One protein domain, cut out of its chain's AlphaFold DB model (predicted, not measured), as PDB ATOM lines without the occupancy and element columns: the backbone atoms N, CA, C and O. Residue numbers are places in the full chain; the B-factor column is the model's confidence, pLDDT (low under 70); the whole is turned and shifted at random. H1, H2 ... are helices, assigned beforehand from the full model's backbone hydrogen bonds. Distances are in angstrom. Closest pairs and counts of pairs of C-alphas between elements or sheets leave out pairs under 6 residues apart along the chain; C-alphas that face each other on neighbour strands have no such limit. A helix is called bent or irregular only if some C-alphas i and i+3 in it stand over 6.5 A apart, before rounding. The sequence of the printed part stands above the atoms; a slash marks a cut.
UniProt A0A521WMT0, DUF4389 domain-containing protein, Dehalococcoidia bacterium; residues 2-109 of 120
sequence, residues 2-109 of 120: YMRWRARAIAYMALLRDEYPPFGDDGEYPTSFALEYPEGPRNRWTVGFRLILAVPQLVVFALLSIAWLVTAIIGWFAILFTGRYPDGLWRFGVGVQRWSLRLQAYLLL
ATOM      1  N   TYR A   2     -49.293  39.767  54.530       72.44
ATOM      2  CA  TYR A   2     -48.787  39.910  53.133       72.44
ATOM      3  C   TYR A   2     -47.444  39.206  52.860       72.44
ATOM      4  O   TYR A   2     -47.318  38.450  51.899       72.44
ATOM      5  N   MET A   3     -46.452  39.404  53.733       71.44
ATOM      6  CA  MET A   3     -45.108  38.849  53.533       71.44
ATOM      7  C   MET A   3     -45.081  37.313  53.587       71.44
ATOM      8  O   MET A   3     -44.387  36.677  52.795       71.44
ATOM      9  N   ARG A   4     -45.882  36.717  54.485       72.50
ATOM     10  CA  ARG A   4     -46.041  35.258  54.600       72.50
ATOM     11  C   ARG A   4     -46.681  34.696  53.334       72.50
ATOM     12  O   ARG A   4     -46.137  33.768  52.747       72.50
ATOM     13  N   TRP A   5     -47.779  35.292  52.863       75.75
ATOM     14  CA  TRP A   5     -48.445  34.849  51.635       75.75
ATOM     15  C   TRP A   5     -47.538  34.967  50.402       75.75
ATOM     16  O   TRP A   5     -47.402  34.004  49.652       75.75
ATOM     17  N   ARG A   6     -46.832  36.095  50.231       75.69
ATOM     18  CA  ARG A   6     -45.895  36.290  49.112       75.69
ATOM     19  C   ARG A   6     -44.769  35.254  49.116       75.69
ATOM     20  O   ARG A   6     -44.432  34.728  48.060       75.69
ATOM     21  N   ALA A   7     -44.199  34.942  50.282       75.12
ATOM     22  CA  ALA A   7     -43.171  33.907  50.405       75.12
ATOM     23  C   ALA A   7     -43.677  32.538  49.918       75.12
ATOM     24  O   ALA A   7     -42.991  31.862  49.153       75.12
ATOM     25  N   ARG A   8     -44.896  32.163  50.328       78.56
ATOM     26  CA  ARG A   8     -45.550  30.904  49.942       78.56
ATOM     27  C   ARG A   8     -45.877  30.866  48.446       78.56
ATOM     28  O   ARG A   8     -45.581  29.879  47.784       78.56
ATOM     29  N   ALA A   9     -46.402  31.962  47.897       76.69
ATOM     30  CA  ALA A   9     -46.714  32.088  46.474       76.69
ATOM     31  C   ALA A   9     -45.471  31.953  45.584       76.69
ATOM     32  O   ALA A   9     -45.516  31.265  44.567       76.69
ATOM     33  N   ILE A  10     -44.349  32.567  45.971       75.44
ATOM     34  CA  ILE A  10     -43.109  32.436  45.198       75.44
ATOM     35  C   ILE A  10     -42.530  31.025  45.347       75.44
ATOM     36  O   ILE A  10     -42.073  30.484  44.351       75.44
ATOM     37  N   ALA A  11     -42.603  30.394  46.526       75.00
ATOM     38  CA  ALA A  11     -42.170  29.003  46.687       75.00
ATOM     39  C   ALA A  11     -42.947  28.050  45.760       75.00
ATOM     40  O   ALA A  11     -42.338  27.213  45.101       75.00
ATOM     41  N   TYR A  12     -44.264  28.238  45.637       77.69
ATOM     42  CA  TYR A  12     -45.090  27.489  44.689       77.69
ATOM     43  C   TYR A  12     -44.708  27.785  43.227       77.69
ATOM     44  O   TYR A  12     -44.425  26.870  42.460       77.69
ATOM     45  N   MET A  13     -44.602  29.063  42.836       76.88
ATOM     46  CA  MET A  13     -44.206  29.432  41.464       76.88
ATOM     47  C   MET A  13     -42.774  29.020  41.099       76.88
ATOM     48  O   MET A  13     -42.481  28.815  39.928       76.88
ATOM     49  N   ALA A  14     -41.882  28.905  42.084       73.56
ATOM     50  CA  ALA A  14     -40.512  28.427  41.908       73.56
ATOM     51  C   ALA A  14     -40.433  26.905  41.711       73.56
ATOM     52  O   ALA A  14     -39.329  26.383  41.538       73.56
ATOM     53  N   LEU A  15     -41.567  26.197  41.818       76.69
ATOM     54  CA  LEU A  15     -41.639  24.744  41.962       76.69
ATOM     55  C   LEU A  15     -40.815  24.248  43.166       76.69
ATOM     56  O   LEU A  15     -40.332  23.121  43.188       76.69
ATOM     57  N   LEU A  16     -40.644  25.104  44.181       74.94
ATOM     58  CA  LEU A  16     -40.038  24.728  45.457       74.94
ATOM     59  C   LEU A  16     -41.044  24.033  46.383       74.94
ATOM     60  O   LEU A  16     -40.687  23.571  47.459       74.94
ATOM     61  N   ARG A  17     -42.329  24.027  46.040       74.75
ATOM     62  CA  ARG A  17     -43.358  23.231  46.702       74.75
ATOM     63  C   ARG A  17     -44.479  22.976  45.717       74.75
ATOM     64  O   ARG A  17     -44.901  23.897  45.024       74.75
ATOM     65  N   ASP A  18     -44.985  21.753  45.739       76.12
ATOM     66  CA  ASP A  18     -46.126  21.354  44.918       76.12
ATOM     67  C   ASP A  18     -47.465  21.704  45.591       76.12
ATOM     68  O   ASP A  18     -48.501  21.783  44.933       76.12
ATOM     69  N   GLU A  19     -47.467  21.963  46.906       76.94
ATOM     70  CA  GLU A  19     -48.678  22.319  47.649       76.94
ATOM     71  C   GLU A  19     -49.127  23.760  47.360       76.94
ATOM     72  O   GLU A  19     -48.381  24.721  47.586       76.94
ATOM     73  N   TYR A  20     -50.384  23.926  46.930       75.62
ATOM     74  CA  TYR A  20     -50.974  25.239  46.672       75.62
ATOM     75  C   TYR A  20     -51.062  26.082  47.962       75.62
ATOM     76  O   TYR A  20     -51.569  25.600  48.980       75.62
ATOM     77  N   PRO A  21     -50.590  27.341  47.952       72.50
ATOM     78  CA  PRO A  21     -50.542  28.161  49.151       72.50
ATOM     79  C   PRO A  21     -51.944  28.658  49.549       72.50
ATOM     80  O   PRO A  21     -52.626  29.283  48.735       72.50
ATOM     81  N   PRO A  22     -52.374  28.460  50.808       76.94
ATOM     82  CA  PRO A  22     -53.651  28.975  51.279       76.94
ATOM     83  C   PRO A  22     -53.633  30.508  51.335       76.94
ATOM     84  O   PRO A  22     -52.627  31.133  51.695       76.94
ATOM     85  N   PHE A  23     -54.763  31.121  50.990       68.44
ATOM     86  CA  PHE A  23     -54.978  32.552  51.174       68.44
ATOM     87  C   PHE A  23     -55.201  32.844  52.666       68.44
ATOM     88  O   PHE A  23     -56.036  32.205  53.295       68.44
ATOM     89  N   GLY A  24     -54.463  33.803  53.233       64.88
ATOM     90  CA  GLY A  24     -54.567  34.171  54.654       64.88
ATOM     91  C   GLY A  24     -53.487  33.566  55.563       64.88
ATOM     92  O   GLY A  24     -52.565  32.884  55.105       64.88
ATOM     93  N   ASP A  25     -53.557  33.888  56.859       62.00
ATOM     94  CA  ASP A  25     -52.589  33.439  57.877       62.00
ATOM     95  C   ASP A  25     -52.973  32.093  58.532       62.00
ATOM     96  O   ASP A  25     -52.159  31.542  59.275       62.00
ATOM     97  N   ASP A  26     -54.140  31.542  58.180       58.75
ATOM     98  CA  ASP A  26     -54.828  30.449  58.895       58.75
ATOM     99  C   ASP A  26     -54.438  29.040  58.415       58.75
ATOM    100  O   ASP A  26     -54.812  28.036  59.013       58.75
ATOM    101  N   GLY A  27     -53.675  28.953  57.322       61.69
ATOM    102  CA  GLY A  27     -53.186  27.689  56.783       61.69
ATOM    103  C   GLY A  27     -51.812  27.313  57.332       61.69
ATOM    104  O   GLY A  27     -50.837  28.067  57.173       61.69
ATOM    105  N   GLU A  28     -51.732  26.126  57.932       62.31
ATOM    106  CA  GLU A  28     -50.481  25.440  58.247       62.31
ATOM    107  C   GLU A  28     -49.771  25.134  56.920       62.31
ATOM    108  O   GLU A  28     -50.246  24.363  56.092       62.31
ATOM    109  N   TYR A  29     -48.679  25.851  56.654       59.50
ATOM    110  CA  TYR A  29     -47.907  25.719  55.422       59.50
ATOM    111  C   TYR A  29     -46.432  25.576  55.798       59.50
ATOM    112  O   TYR A  29     -45.969  26.373  56.625       59.50
ATOM    113  N   PRO A  30     -45.679  24.637  55.190       64.75
ATOM    114  CA  PRO A  30     -44.309  24.323  55.602       64.75
ATOM    115  C   PRO A  30     -43.374  25.540  55.585       64.75
ATOM    116  O   PRO A  30     -42.447  25.642  56.386       64.75
ATOM    117  N   THR A  31     -43.631  26.494  54.686       58.66
ATOM    118  CA  THR A  31     -42.919  27.773  54.626       58.66
ATOM    119  C   THR A  31     -43.509  28.753  55.639       58.66
ATOM    120  O   THR A  31     -44.502  29.445  55.374       58.66
ATOM    121  N   SER A  32     -42.873  28.828  56.807       63.94
ATOM    122  CA  SER A  32     -43.140  29.835  57.828       63.94
ATOM    123  C   SER A  32     -42.129  30.983  57.725       63.94
ATOM    124  O   SER A  32     -40.943  30.795  57.467       63.94
ATOM    125  N   PHE A  33     -42.623  32.208  57.883       59.22
ATOM    126  CA  PHE A  33     -41.803  33.408  57.998       59.22
ATOM    127  C   PHE A  33     -42.165  34.066  59.321       59.22
ATOM    128  O   PHE A  33     -43.275  34.586  59.466       59.22
ATOM    129  N   ALA A  34     -41.254  33.971  60.282       63.50
ATOM    130  CA  ALA A  34     -41.321  34.669  61.553       63.50
ATOM    131  C   ALA A  34     -40.266  35.772  61.517       63.50
ATOM    132  O   ALA A  34     -39.096  35.503  61.242       63.50
ATOM    133  N   LEU A  35     -40.697  37.013  61.734       58.50
ATOM    134  CA  LEU A  35     -39.784  38.127  61.921       58.50
ATOM    135  C   LEU A  35     -39.877  38.562  63.370       58.50
ATOM    136  O   LEU A  35     -40.960  38.901  63.845       58.50
ATOM    137  N   GLU A  36     -38.743  38.549  64.049       63.09
ATOM    138  CA  GLU A  36     -38.623  39.181  65.350       63.09
ATOM    139  C   GLU A  36     -38.552  40.692  65.117       63.09
ATOM    140  O   GLU A  36     -37.677  41.184  64.396       63.09
ATOM    141  N   TYR A  37     -39.544  41.419  65.629       58.47
ATOM    142  CA  TYR A  37     -39.553  42.873  65.543       58.47
ATOM    143  C   TYR A  37     -38.576  43.416  66.587       58.47
ATOM    144  O   TYR A  37     -38.750  43.125  67.768       58.47
ATOM    145  N   PRO A  38     -37.555  44.198  66.197       60.72
ATOM    146  CA  PRO A  38     -36.653  44.788  67.171       60.72
ATOM    147  C   PRO A  38     -37.405  45.829  68.012       60.72
ATOM    148  O   PRO A  38     -37.840  46.862  67.498       60.72
ATOM    149  N   GLU A  39     -37.549  45.563  69.310       56.25
ATOM    150  CA  GLU A  39     -38.094  46.502  70.295       56.25
ATOM    151  C   GLU A  39     -37.014  47.530  70.675       56.25
ATOM    152  O   GLU A  39     -36.318  47.399  71.678       56.25
ATOM    153  N   GLY A  40     -36.800  48.546  69.833       64.56
ATOM    154  CA  GLY A  40     -35.778  49.564  70.095       64.56
ATOM    155  C   GLY A  40     -35.951  50.871  69.312       64.56
ATOM    156  O   GLY A  40     -36.653  50.907  68.298       64.56
ATOM    157  N   PRO A  41     -35.325  51.974  69.771       62.53
ATOM    158  CA  PRO A  41     -35.405  53.271  69.108       62.53
ATOM    159  C   PRO A  41     -34.785  53.223  67.708       62.53
ATOM    160  O   PRO A  41     -33.664  52.759  67.500       62.53
ATOM    161  N   ARG A  42     -35.530  53.749  66.733       63.12
ATOM    162  CA  ARG A  42     -35.192  53.691  65.312       63.12
ATOM    163  C   ARG A  42     -34.215  54.789  64.904       63.12
ATOM    164  O   ARG A  42     -34.498  55.971  65.102       63.12
ATOM    165  N   ASN A  43     -33.092  54.440  64.275       66.38
ATOM    166  CA  ASN A  43     -32.128  55.449  63.832       66.38
ATOM    167  C   ASN A  43     -32.622  56.175  62.560       66.38
ATOM    168  O   ASN A  43     -32.720  55.592  61.478       66.38
ATOM    169  N   ARG A  44     -32.923  57.476  62.691       68.44
ATOM    170  CA  ARG A  44     -33.498  58.332  61.629       68.44
ATOM    171  C   ARG A  44     -32.568  58.490  60.420       68.44
ATOM    172  O   ARG A  44     -33.052  58.628  59.297       68.44
ATOM    173  N   TRP A  45     -31.254  58.418  60.631       60.19
ATOM    174  CA  TRP A  45     -30.252  58.488  59.564       60.19
ATOM    175  C   TRP A  45     -30.230  57.224  58.710       60.19
ATOM    176  O   TRP A  45     -30.177  57.307  57.485       60.19
ATOM    177  N   THR A  46     -30.366  56.057  59.342       65.81
ATOM    178  CA  THR A  46     -30.467  54.781  58.630       65.81
ATOM    179  C   THR A  46     -31.729  54.733  57.778       65.81
ATOM    180  O   THR A  46     -31.677  54.218  56.671       65.81
ATOM    181  N   VAL A  47     -32.840  55.328  58.235       67.56
ATOM    182  CA  VAL A  47     -34.077  55.457  57.440       67.56
ATOM    183  C   VAL A  47     -33.875  56.358  56.217       67.56
ATOM    184  O   VAL A  47     -34.276  55.973  55.122       67.56
ATOM    185  N   GLY A  48     -33.228  57.518  56.379       71.00
ATOM    186  CA  GLY A  48     -32.977  58.451  55.273       71.00
ATOM    187  C   GLY A  48     -32.033  57.887  54.205       71.00
ATOM    188  O   GLY A  48     -32.328  57.951  53.014       71.00
ATOM    189  N   PHE A  49     -30.931  57.260  54.624       73.69
ATOM    190  CA  PHE A  49     -29.962  56.648  53.708       73.69
ATOM    191  C   PHE A  49     -30.359  55.247  53.226       73.69
ATOM    192  O   PHE A  49     -29.692  54.702  52.344       73.69
ATOM    193  N   ARG A  50     -31.457  54.670  53.736       71.50
ATOM    194  CA  ARG A  50     -31.929  53.327  53.360       71.50
ATOM    195  C   ARG A  50     -32.126  53.183  51.857       71.50
ATOM    196  O   ARG A  50     -31.795  52.138  51.318       71.50
ATOM    197  N   LEU A  51     -32.624  54.217  51.176       69.19
ATOM    198  CA  LEU A  51     -32.827  54.178  49.724       69.19
ATOM    199  C   LEU A  51     -31.505  54.067  48.959       69.19
ATOM    200  O   LEU A  51     -31.426  53.297  48.011       69.19
ATOM    201  N   ILE A  52     -30.458  54.771  49.398       75.31
ATOM    202  CA  ILE A  52     -29.126  54.702  48.778       75.31
ATOM    203  C   ILE A  52     -28.478  53.344  49.076       75.31
ATOM    204  O   ILE A  52     -27.961  52.695  48.171       75.31
ATOM    205  N   LEU A  53     -28.570  52.873  50.324       71.19
ATOM    206  CA  LEU A  53     -28.072  51.555  50.739       71.19
ATOM    207  C   LEU A  53     -28.819  50.396  50.064       71.19
ATOM    208  O   LEU A  53     -28.242  49.328  49.853       71.19
ATOM    209  N   ALA A  54     -30.077  50.616  49.685       70.19
ATOM    210  CA  ALA A  54     -30.886  49.662  48.947       70.19
ATOM    211  C   ALA A  54     -30.485  49.538  47.472       70.19
ATOM    212  O   ALA A  54     -30.732  48.486  46.890       70.19
ATOM    213  N   VAL A  55     -29.863  50.553  46.853       78.88
ATOM    214  CA  VAL A  55     -29.503  50.510  45.420       78.88
ATOM    215  C   VAL A  55     -28.614  49.302  45.080       78.88
ATOM    216  O   VAL A  55     -28.996  48.542  44.188       78.88
ATOM    217  N   PRO A  56     -27.498  49.032  45.792       75.31
ATOM    218  CA  PRO A  56     -26.694  47.829  45.556       75.31
ATOM    219  C   PRO A  56     -27.509  46.537  45.654       75.31
ATOM    220  O   PRO A  56     -27.344  45.615  44.858       75.31
ATOM    221  N   GLN A  57     -28.430  46.475  46.614       71.38
ATOM    222  CA  GLN A  57     -29.247  45.288  46.841       71.38
ATOM    223  C   GLN A  57     -30.326  45.118  45.773       71.38
ATOM    224  O   GLN A  57     -30.608  43.991  45.383       71.38
ATOM    225  N   LEU A  58     -30.889  46.209  45.251       74.31
ATOM    226  CA  LEU A  58     -31.825  46.172  44.128       74.31
ATOM    227  C   LEU A  58     -31.156  45.638  42.860       74.31
ATOM    228  O   LEU A  58     -31.766  44.839  42.152       74.31
ATOM    229  N   VAL A  59     -29.897  46.009  42.604       79.69
ATOM    230  CA  VAL A  59     -29.124  45.480  41.466       79.69
ATOM    231  C   VAL A  59     -28.908  43.974  41.610       79.69
ATOM    232  O   VAL A  59     -29.194  43.216  40.683       79.69
ATOM    233  N   VAL A  60     -28.473  43.516  42.788       79.50
ATOM    234  CA  VAL A  60     -28.294  42.078  43.051       79.50
ATOM    235  C   VAL A  60     -29.630  41.337  42.967       79.50
ATOM    236  O   VAL A  60     -29.693  40.247  42.408       79.50
ATOM    237  N   PHE A  61     -30.720  41.940  43.440       76.25
ATOM    238  CA  PHE A  61     -32.057  41.361  43.349       76.25
ATOM    239  C   PHE A  61     -32.550  41.227  41.911       76.25
ATOM    240  O   PHE A  61     -33.126  40.198  41.568       76.25
ATOM    241  N   ALA A  62     -32.282  42.217  41.061       76.88
ATOM    242  CA  ALA A  62     -32.595  42.146  39.640       76.88
ATOM    243  C   ALA A  62     -31.788  41.048  38.924       76.88
ATOM    244  O   ALA A  62     -32.326  40.328  38.090       76.88
ATOM    245  N   LEU A  63     -30.512  40.865  39.269       78.88
ATOM    246  CA  LEU A  63     -29.710  39.769  38.714       78.88
ATOM    247  C   LEU A  63     -30.207  38.399  39.191       78.88
ATOM    248  O   LEU A  63     -30.339  37.467  38.397       78.88
ATOM    249  N   LEU A  64     -30.524  38.278  40.480       77.44
ATOM    250  CA  LEU A  64     -31.020  37.029  41.052       77.44
ATOM    251  C   LEU A  64     -32.421  36.669  40.557       77.44
ATOM    252  O   LEU A  64     -32.712  35.483  40.439       77.44
ATOM    253  N   SER A  65     -33.278  37.639  40.225       73.06
ATOM    254  CA  SER A  65     -34.595  37.352  39.643       73.06
ATOM    255  C   SER A  65     -34.486  36.774  38.231       73.06
ATOM    256  O   SER A  65     -35.223  35.845  37.898       73.06
ATOM    257  N   ILE A  66     -33.520  37.242  37.433       78.81
ATOM    258  CA  ILE A  66     -33.201  36.651  36.125       78.81
ATOM    259  C   ILE A  66     -32.679  35.222  36.310       78.81
ATOM    260  O   ILE A  66     -33.174  34.300  35.664       78.81
ATOM    261  N   ALA A  67     -31.721  35.017  37.220       78.06
ATOM    262  CA  ALA A  67     -31.188  33.685  37.506       78.06
ATOM    263  C   ALA A  67     -32.283  32.724  37.996       78.06
ATOM    264  O   ALA A  67     -32.339  31.578  37.554       78.06
ATOM    265  N   TRP A  68     -33.193  33.206  38.847       76.69
ATOM    266  CA  TRP A  68     -34.339  32.446  39.341       76.69
ATOM    267  C   TRP A  68     -35.278  32.012  38.206       76.69
ATOM    268  O   TRP A  68     -35.648  30.839  38.142       76.69
ATOM    269  N   LEU A  69     -35.596  32.913  37.266       79.00
ATOM    270  CA  LEU A  69     -36.406  32.590  36.085       79.00
ATOM    271  C   LEU A  69     -35.753  31.485  35.245       79.00
ATOM    272  O   LEU A  69     -36.415  30.524  34.855       79.00
ATOM    273  N   VAL A  70     -34.444  31.591  35.007       80.94
ATOM    274  CA  VAL A  70     -33.681  30.573  34.273       80.94
ATOM    275  C   VAL A  70     -33.725  29.231  35.007       80.94
ATOM    276  O   VAL A  70     -34.014  28.209  34.388       80.94
ATOM    277  N   THR A  71     -33.516  29.214  36.326       79.38
ATOM    278  CA  THR A  71     -33.597  27.971  37.108       79.38
ATOM    279  C   THR A  71     -34.996  27.366  37.138       79.38
ATOM    280  O   THR A  71     -35.102  26.144  37.117       79.38
ATOM    281  N   ALA A  72     -36.061  28.173  37.120       78.31
ATOM    282  CA  ALA A  72     -37.433  27.673  37.045       78.31
ATOM    283  C   ALA A  72     -37.701  26.972  35.703       78.31
ATOM    284  O   ALA A  72     -38.261  25.878  35.684       78.31
ATOM    285  N   ILE A  73     -37.229  27.550  34.591       83.25
ATOM    286  CA  ILE A  73     -37.333  26.935  33.259       83.25
ATOM    287  C   ILE A  73     -36.547  25.618  33.218       83.25
ATOM    288  O   ILE A  73     -37.082  24.593  32.796       83.25
ATOM    289  N   ILE A  74     -35.298  25.615  33.698       82.81
ATOM    290  CA  ILE A  74     -34.470  24.400  33.740       82.81
ATOM    291  C   ILE A  74     -35.109  23.341  34.647       82.81
ATOM    292  O   ILE A  74     -35.163  22.175  34.266       82.81
ATOM    293  N   GLY A  75     -35.617  23.734  35.818       82.88
ATOM    294  CA  GLY A  75     -36.305  22.848  36.755       82.88
ATOM    295  C   GLY A  75     -37.551  22.215  36.142       82.88
ATOM    296  O   GLY A  75     -37.736  21.008  36.258       82.88
ATOM    297  N   TRP A  76     -38.351  22.993  35.409       83.62
ATOM    298  CA  TRP A  76     -39.522  22.494  34.685       83.62
ATOM    299  C   TRP A  76     -39.151  21.407  33.668       83.62
ATOM    300  O   TRP A  76     -39.720  20.315  33.696       83.62
ATOM    301  N   PHE A  77     -38.137  21.653  32.829       85.25
ATOM    302  CA  PHE A  77     -37.638  20.636  31.898       85.25
ATOM    303  C   PHE A  77     -37.047  19.425  32.633       85.25
ATOM    304  O   PHE A  77     -37.326  18.286  32.267       85.25
ATOM    305  N   ALA A  78     -36.262  19.646  33.688       84.25
ATOM    306  CA  ALA A  78     -35.654  18.571  34.465       84.25
ATOM    307  C   ALA A  78     -36.709  17.647  35.093       84.25
ATOM    308  O   ALA A  78     -36.548  16.427  35.038       84.25
ATOM    309  N   ILE A  79     -37.807  18.203  35.614       85.25
ATOM    310  CA  ILE A  79     -38.940  17.431  36.137       85.25
ATOM    311  C   ILE A  79     -39.643  16.665  35.014       85.25
ATOM    312  O   ILE A  79     -39.946  15.491  35.196       85.25
ATOM    313  N   LEU A  80     -39.864  17.274  33.846       86.19
ATOM    314  CA  LEU A  80     -40.515  16.589  32.722       86.19
ATOM    315  C   LEU A  80     -39.730  15.377  32.216       86.19
ATOM    316  O   LEU A  80     -40.330  14.357  31.889       86.19
ATOM    317  N   PHE A  81     -38.401  15.479  32.150       85.56
ATOM    318  CA  PHE A  81     -37.559  14.391  31.647       85.56
ATOM    319  C   PHE A  81     -37.155  13.381  32.726       85.56
ATOM    320  O   PHE A  81     -37.047  12.191  32.440       85.56
ATOM    321  N   THR A  82     -36.923  13.836  33.959       83.44
ATOM    322  CA  THR A  82     -36.317  13.022  35.034       83.44
ATOM    323  C   THR A  82     -37.320  12.653  36.128       83.44
ATOM    324  O   THR A  82     -37.032  11.804  36.972       83.44
ATOM    325  N   GLY A  83     -38.478  13.316  36.176       82.62
ATOM    326  CA  GLY A  83     -39.453  13.200  37.264       82.62
ATOM    327  C   GLY A  83     -38.948  13.727  38.613       82.62
ATOM    328  O   GLY A  83     -39.581  13.487  39.636       82.62
ATOM    329  N   ARG A  84     -37.784  14.393  38.647       80.00
ATOM    330  CA  ARG A  84     -37.115  14.851  39.873       80.00
ATOM    331  C   ARG A  84     -36.525  16.241  39.684       80.00
ATOM    332  O   ARG A  84     -35.936  16.530  38.643       80.00
ATOM    333  N   TYR A  85     -36.651  17.076  40.712       78.19
ATOM    334  CA  TYR A  85     -36.042  18.403  40.745       78.19
ATOM    335  C   TYR A  85     -34.547  18.286  41.104       78.19
ATOM    336  O   TYR A  85     -34.227  17.644  42.103       78.19
ATOM    337  N   PRO A  86     -33.614  18.882  40.339       82.44
ATOM    338  CA  PRO A  86     -32.186  18.797  40.650       82.44
ATOM    339  C   PRO A  86     -31.826  19.494  41.972       82.44
ATOM    340  O   PRO A  86     -32.077  20.691  42.131       82.44
ATOM    341  N   ASP A  87     -31.154  18.787  42.886       81.94
ATOM    342  CA  ASP A  87     -30.817  19.293  44.231       81.94
ATOM    343  C   ASP A  87     -30.040  20.622  44.216       81.94
ATOM    344  O   ASP A  87     -30.252  21.493  45.061       81.94
ATOM    345  N   GLY A  88     -29.145  20.811  43.242       79.88
ATOM    346  CA  GLY A  88     -28.371  22.051  43.102       79.88
ATOM    347  C   GLY A  88     -29.243  23.268  42.773       79.88
ATOM    348  O   GLY A  88     -29.091  24.324  43.390       79.88
ATOM    349  N   LEU A  89     -30.199  23.105  41.851       79.56
ATOM    350  CA  LEU A  89     -31.157  24.157  41.490       79.56
ATOM    351  C   LEU A  89     -32.094  24.457  42.656       79.56
ATOM    352  O   LEU A  89     -32.403  25.617  42.921       79.56
ATOM    353  N   TRP A  90     -32.493  23.418  43.390       77.56
ATOM    354  CA  TRP A  90     -33.361  23.559  44.550       77.56
ATOM    355  C   TRP A  90     -32.698  24.401  45.639       77.56
ATOM    356  O   TRP A  90     -33.275  25.374  46.129       77.56
ATOM    357  N   ARG A  91     -31.446  24.070  45.986       82.31
ATOM    358  CA  ARG A  91     -30.662  24.812  46.986       82.31
ATOM    359  C   ARG A  91     -30.455  26.266  46.575       82.31
ATOM    360  O   ARG A  91     -30.590  27.151  47.418       82.31
ATOM    361  N   PHE A  92     -30.187  26.514  45.293       80.38
ATOM    362  CA  PHE A  92     -30.093  27.870  44.757       80.38
ATOM    363  C   PHE A  92     -31.416  28.633  44.909       80.38
ATOM    364  O   PHE A  92     -31.430  29.727  45.476       80.38
ATOM    365  N   GLY A  93     -32.535  28.039  44.481       79.31
ATOM    366  CA  GLY A  93     -33.862  28.646  44.582       79.31
ATOM    367  C   GLY A  93     -34.238  29.004  46.021       79.31
ATOM    368  O   GLY A  93     -34.651  30.134  46.288       79.31
ATOM    369  N   VAL A  94     -34.014  28.088  46.970       79.75
ATOM    370  CA  VAL A  94     -34.248  28.335  48.404       79.75
ATOM    371  C   VAL A  94     -33.372  29.477  48.926       79.75
ATOM    372  O   VAL A  94     -33.866  30.339  49.659       79.75
ATOM    373  N   GLY A  95     -32.096  29.520  48.544       81.38
ATOM    374  CA  GLY A  95     -31.179  30.575  48.974       81.38
ATOM    375  C   GLY A  95     -31.584  31.960  48.468       81.38
ATOM    376  O   GLY A  95     -31.639  32.921  49.242       81.38
ATOM    377  N   VAL A  96     -31.977  32.056  47.194       77.56
ATOM    378  CA  VAL A  96     -32.514  33.295  46.604       77.56
ATOM    379  C   VAL A  96     -33.799  33.722  47.312       77.56
ATOM    380  O   VAL A  96     -33.974  34.903  47.623       77.56
ATOM    381  N   GLN A  97     -34.677  32.771  47.635       75.62
ATOM    382  CA  GLN A  97     -35.918  33.033  48.360       75.62
ATOM    383  C   GLN A  97     -35.656  33.630  49.752       75.62
ATOM    384  O   GLN A  97     -36.279  34.626  50.127       75.62
ATOM    385  N   ARG A  98     -34.713  33.053  50.510       79.94
ATOM    386  CA  ARG A  98     -34.322  33.533  51.847       79.94
ATOM    387  C   ARG A  98     -33.731  34.932  51.786       79.94
ATOM    388  O   ARG A  98     -34.135  35.803  52.558       79.94
ATOM    389  N   TRP A  99     -32.813  35.163  50.853       79.81
ATOM    390  CA  TRP A  99     -32.182  36.467  50.686       79.81
ATOM    391  C   TRP A  99     -33.189  37.545  50.246       79.81
ATOM    392  O   TRP A  99     -33.220  38.633  50.821       79.81
ATOM    393  N   SER A 100     -34.101  37.211  49.327       75.00
ATOM    394  CA  SER A 100     -35.219  38.073  48.913       75.00
ATOM    395  C   SER A 100     -36.085  38.511  50.096       75.00
ATOM    396  O   SER A 100     -36.427  39.689  50.218       75.00
ATOM    397  N   LEU A 101     -36.409  37.590  51.008       74.06
ATOM    398  CA  LEU A 101     -37.204  37.902  52.195       74.06
ATOM    399  C   LEU A 101     -36.467  38.834  53.166       74.06
ATOM    400  O   LEU A 101     -37.089  39.752  53.703       74.06
ATOM    401  N   ARG A 102     -35.150  38.660  53.345       76.69
ATOM    402  CA  ARG A 102     -34.315  39.584  54.140       76.69
ATOM    403  C   ARG A 102     -34.296  40.982  53.533       76.69
ATOM    404  O   ARG A 102     -34.481  41.961  54.253       76.69
ATOM    405  N   LEU A 103     -34.121  41.072  52.214       76.25
ATOM    406  CA  LEU A 103     -34.116  42.347  51.501       76.25
ATOM    407  C   LEU A 103     -35.464  43.060  51.615       76.25
ATOM    408  O   LEU A 103     -35.515  44.245  51.934       76.25
ATOM    409  N   GLN A 104     -36.570  42.344  51.411       72.25
ATOM    410  CA  GLN A 104     -37.893  42.940  51.551       72.25
ATOM    411  C   GLN A 104     -38.172  43.380  52.995       72.25
ATOM    412  O   GLN A 104     -38.755  44.440  53.188       72.25
ATOM    413  N   ALA A 105     -37.738  42.621  54.008       73.19
ATOM    414  CA  ALA A 105     -37.869  43.034  55.408       73.19
ATOM    415  C   ALA A 105     -37.062  44.309  55.717       73.19
ATOM    416  O   ALA A 105     -37.520  45.159  56.482       73.19
ATOM    417  N   TYR A 106     -35.894  44.484  55.091       72.50
ATOM    418  CA  TYR A 106     -35.119  45.720  55.182       72.50
ATOM    419  C   TYR A 106     -35.829  46.889  54.482       72.50
ATOM    420  O   TYR A 106     -35.990  47.953  55.079       72.50
ATOM    421  N   LEU A 107     -36.313  46.690  53.251       72.00
ATOM    422  CA  LEU A 107     -37.004  47.719  52.462       72.00
ATOM    423  C   LEU A 107     -38.340  48.153  53.071       72.00
ATOM    424  O   LEU A 107     -38.639  49.342  53.089       72.00
ATOM    425  N   LEU A 108     -39.121  47.212  53.611       71.81
ATOM    426  CA  LEU A 108     -40.404  47.479  54.273       71.81
ATOM    427  C   LEU A 108     -40.245  48.043  55.687       71.81
ATOM    428  O   LEU A 108     -41.225  48.108  56.425       71.81
ATOM    429  N   LEU A 109     -39.029  48.436  56.086       69.00
ATOM    430  CA  LEU A 109     -38.771  48.957  57.421       69.00
ATOM    431  C   LEU A 109     -39.237  47.975  58.514       69.00
ATOM    432  O   LEU A 109     -39.712  48.389  59.571       69.00
TER     433      LEU A 109
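AT A GLANCE: This is residues 2 to 109 of the 120 residues of the protein "DUF4389 domain-containing protein" of Dehalococcoidia bacterium (UniProt A0A521WMT0). A long helical hairpin makes the length of this domain: the long helix H2, kinked near residue 51, with the shorter H3 folded back along it. The short helix H1 packs on H3 through its residues 7 to 11, and a long loop, residues 14 to 43, leads from H1 to the beginning of H2, with residues 36 to 41 sticking out. The printed part has 108 residues, with three named helices in the order H1, H2, H3 and no named strand, and its class is all helix. It is loose, with a radius of gyration of the C-alphas of 16.3 A, and only just flat, with spans of 53 by 34 by 19 A.

IN THESE COORDINATES: H2, residues 44 to 82, is the longest helix, 52.6 A from C-alpha 44 at (-33.498, 58.332, 61.629) to C-alpha 82. It is irregular: C-alphas 48 and 51 are 7.0 A apart, and it has a kink of 43 degrees near residue 51. H3, residues 87 to 107, is 30.2 A long and ends with C-alpha 107 at (-37.004, 47.719, 52.462). H1, residues 2 to 13, is 16.3 A long and begins with C-alpha 2 at (-48.787, 39.910, 53.133).

HOW THE PARTS SIT: H2 and H3 form a helical hairpin and touch, the closest C-alphas being those of Thr 71 and Leu 89, 6.3 A apart. They run opposite ways at a shallow tilt of 23 degrees. Residues 7 to 11 of H1 touch residues 97 to 101 of H3, the closest C-alphas being those of Ala 7 and Leu 101, 7.4 A apart. H1 and H3 run opposite ways at a shallow tilt of 21 degrees. H1 and H2 are only just apart, at 8.3 A. In H1 and H3 every O i to N i+4 pair is within hydrogen-bond range; in H2, 31 of 35 are.

THE WHOLE: The C-alphas farthest apart, those of Pro 41 and Phe 81, are 54.0 A from each other. The printed part has no cut. The link from H1 to H2 is long, with 30 residues, and that from H2 to H3 is tight, with 4. The mean pLDDT of the printed part is 73.8; residues 23 to 47, 51 and 109 are under 70.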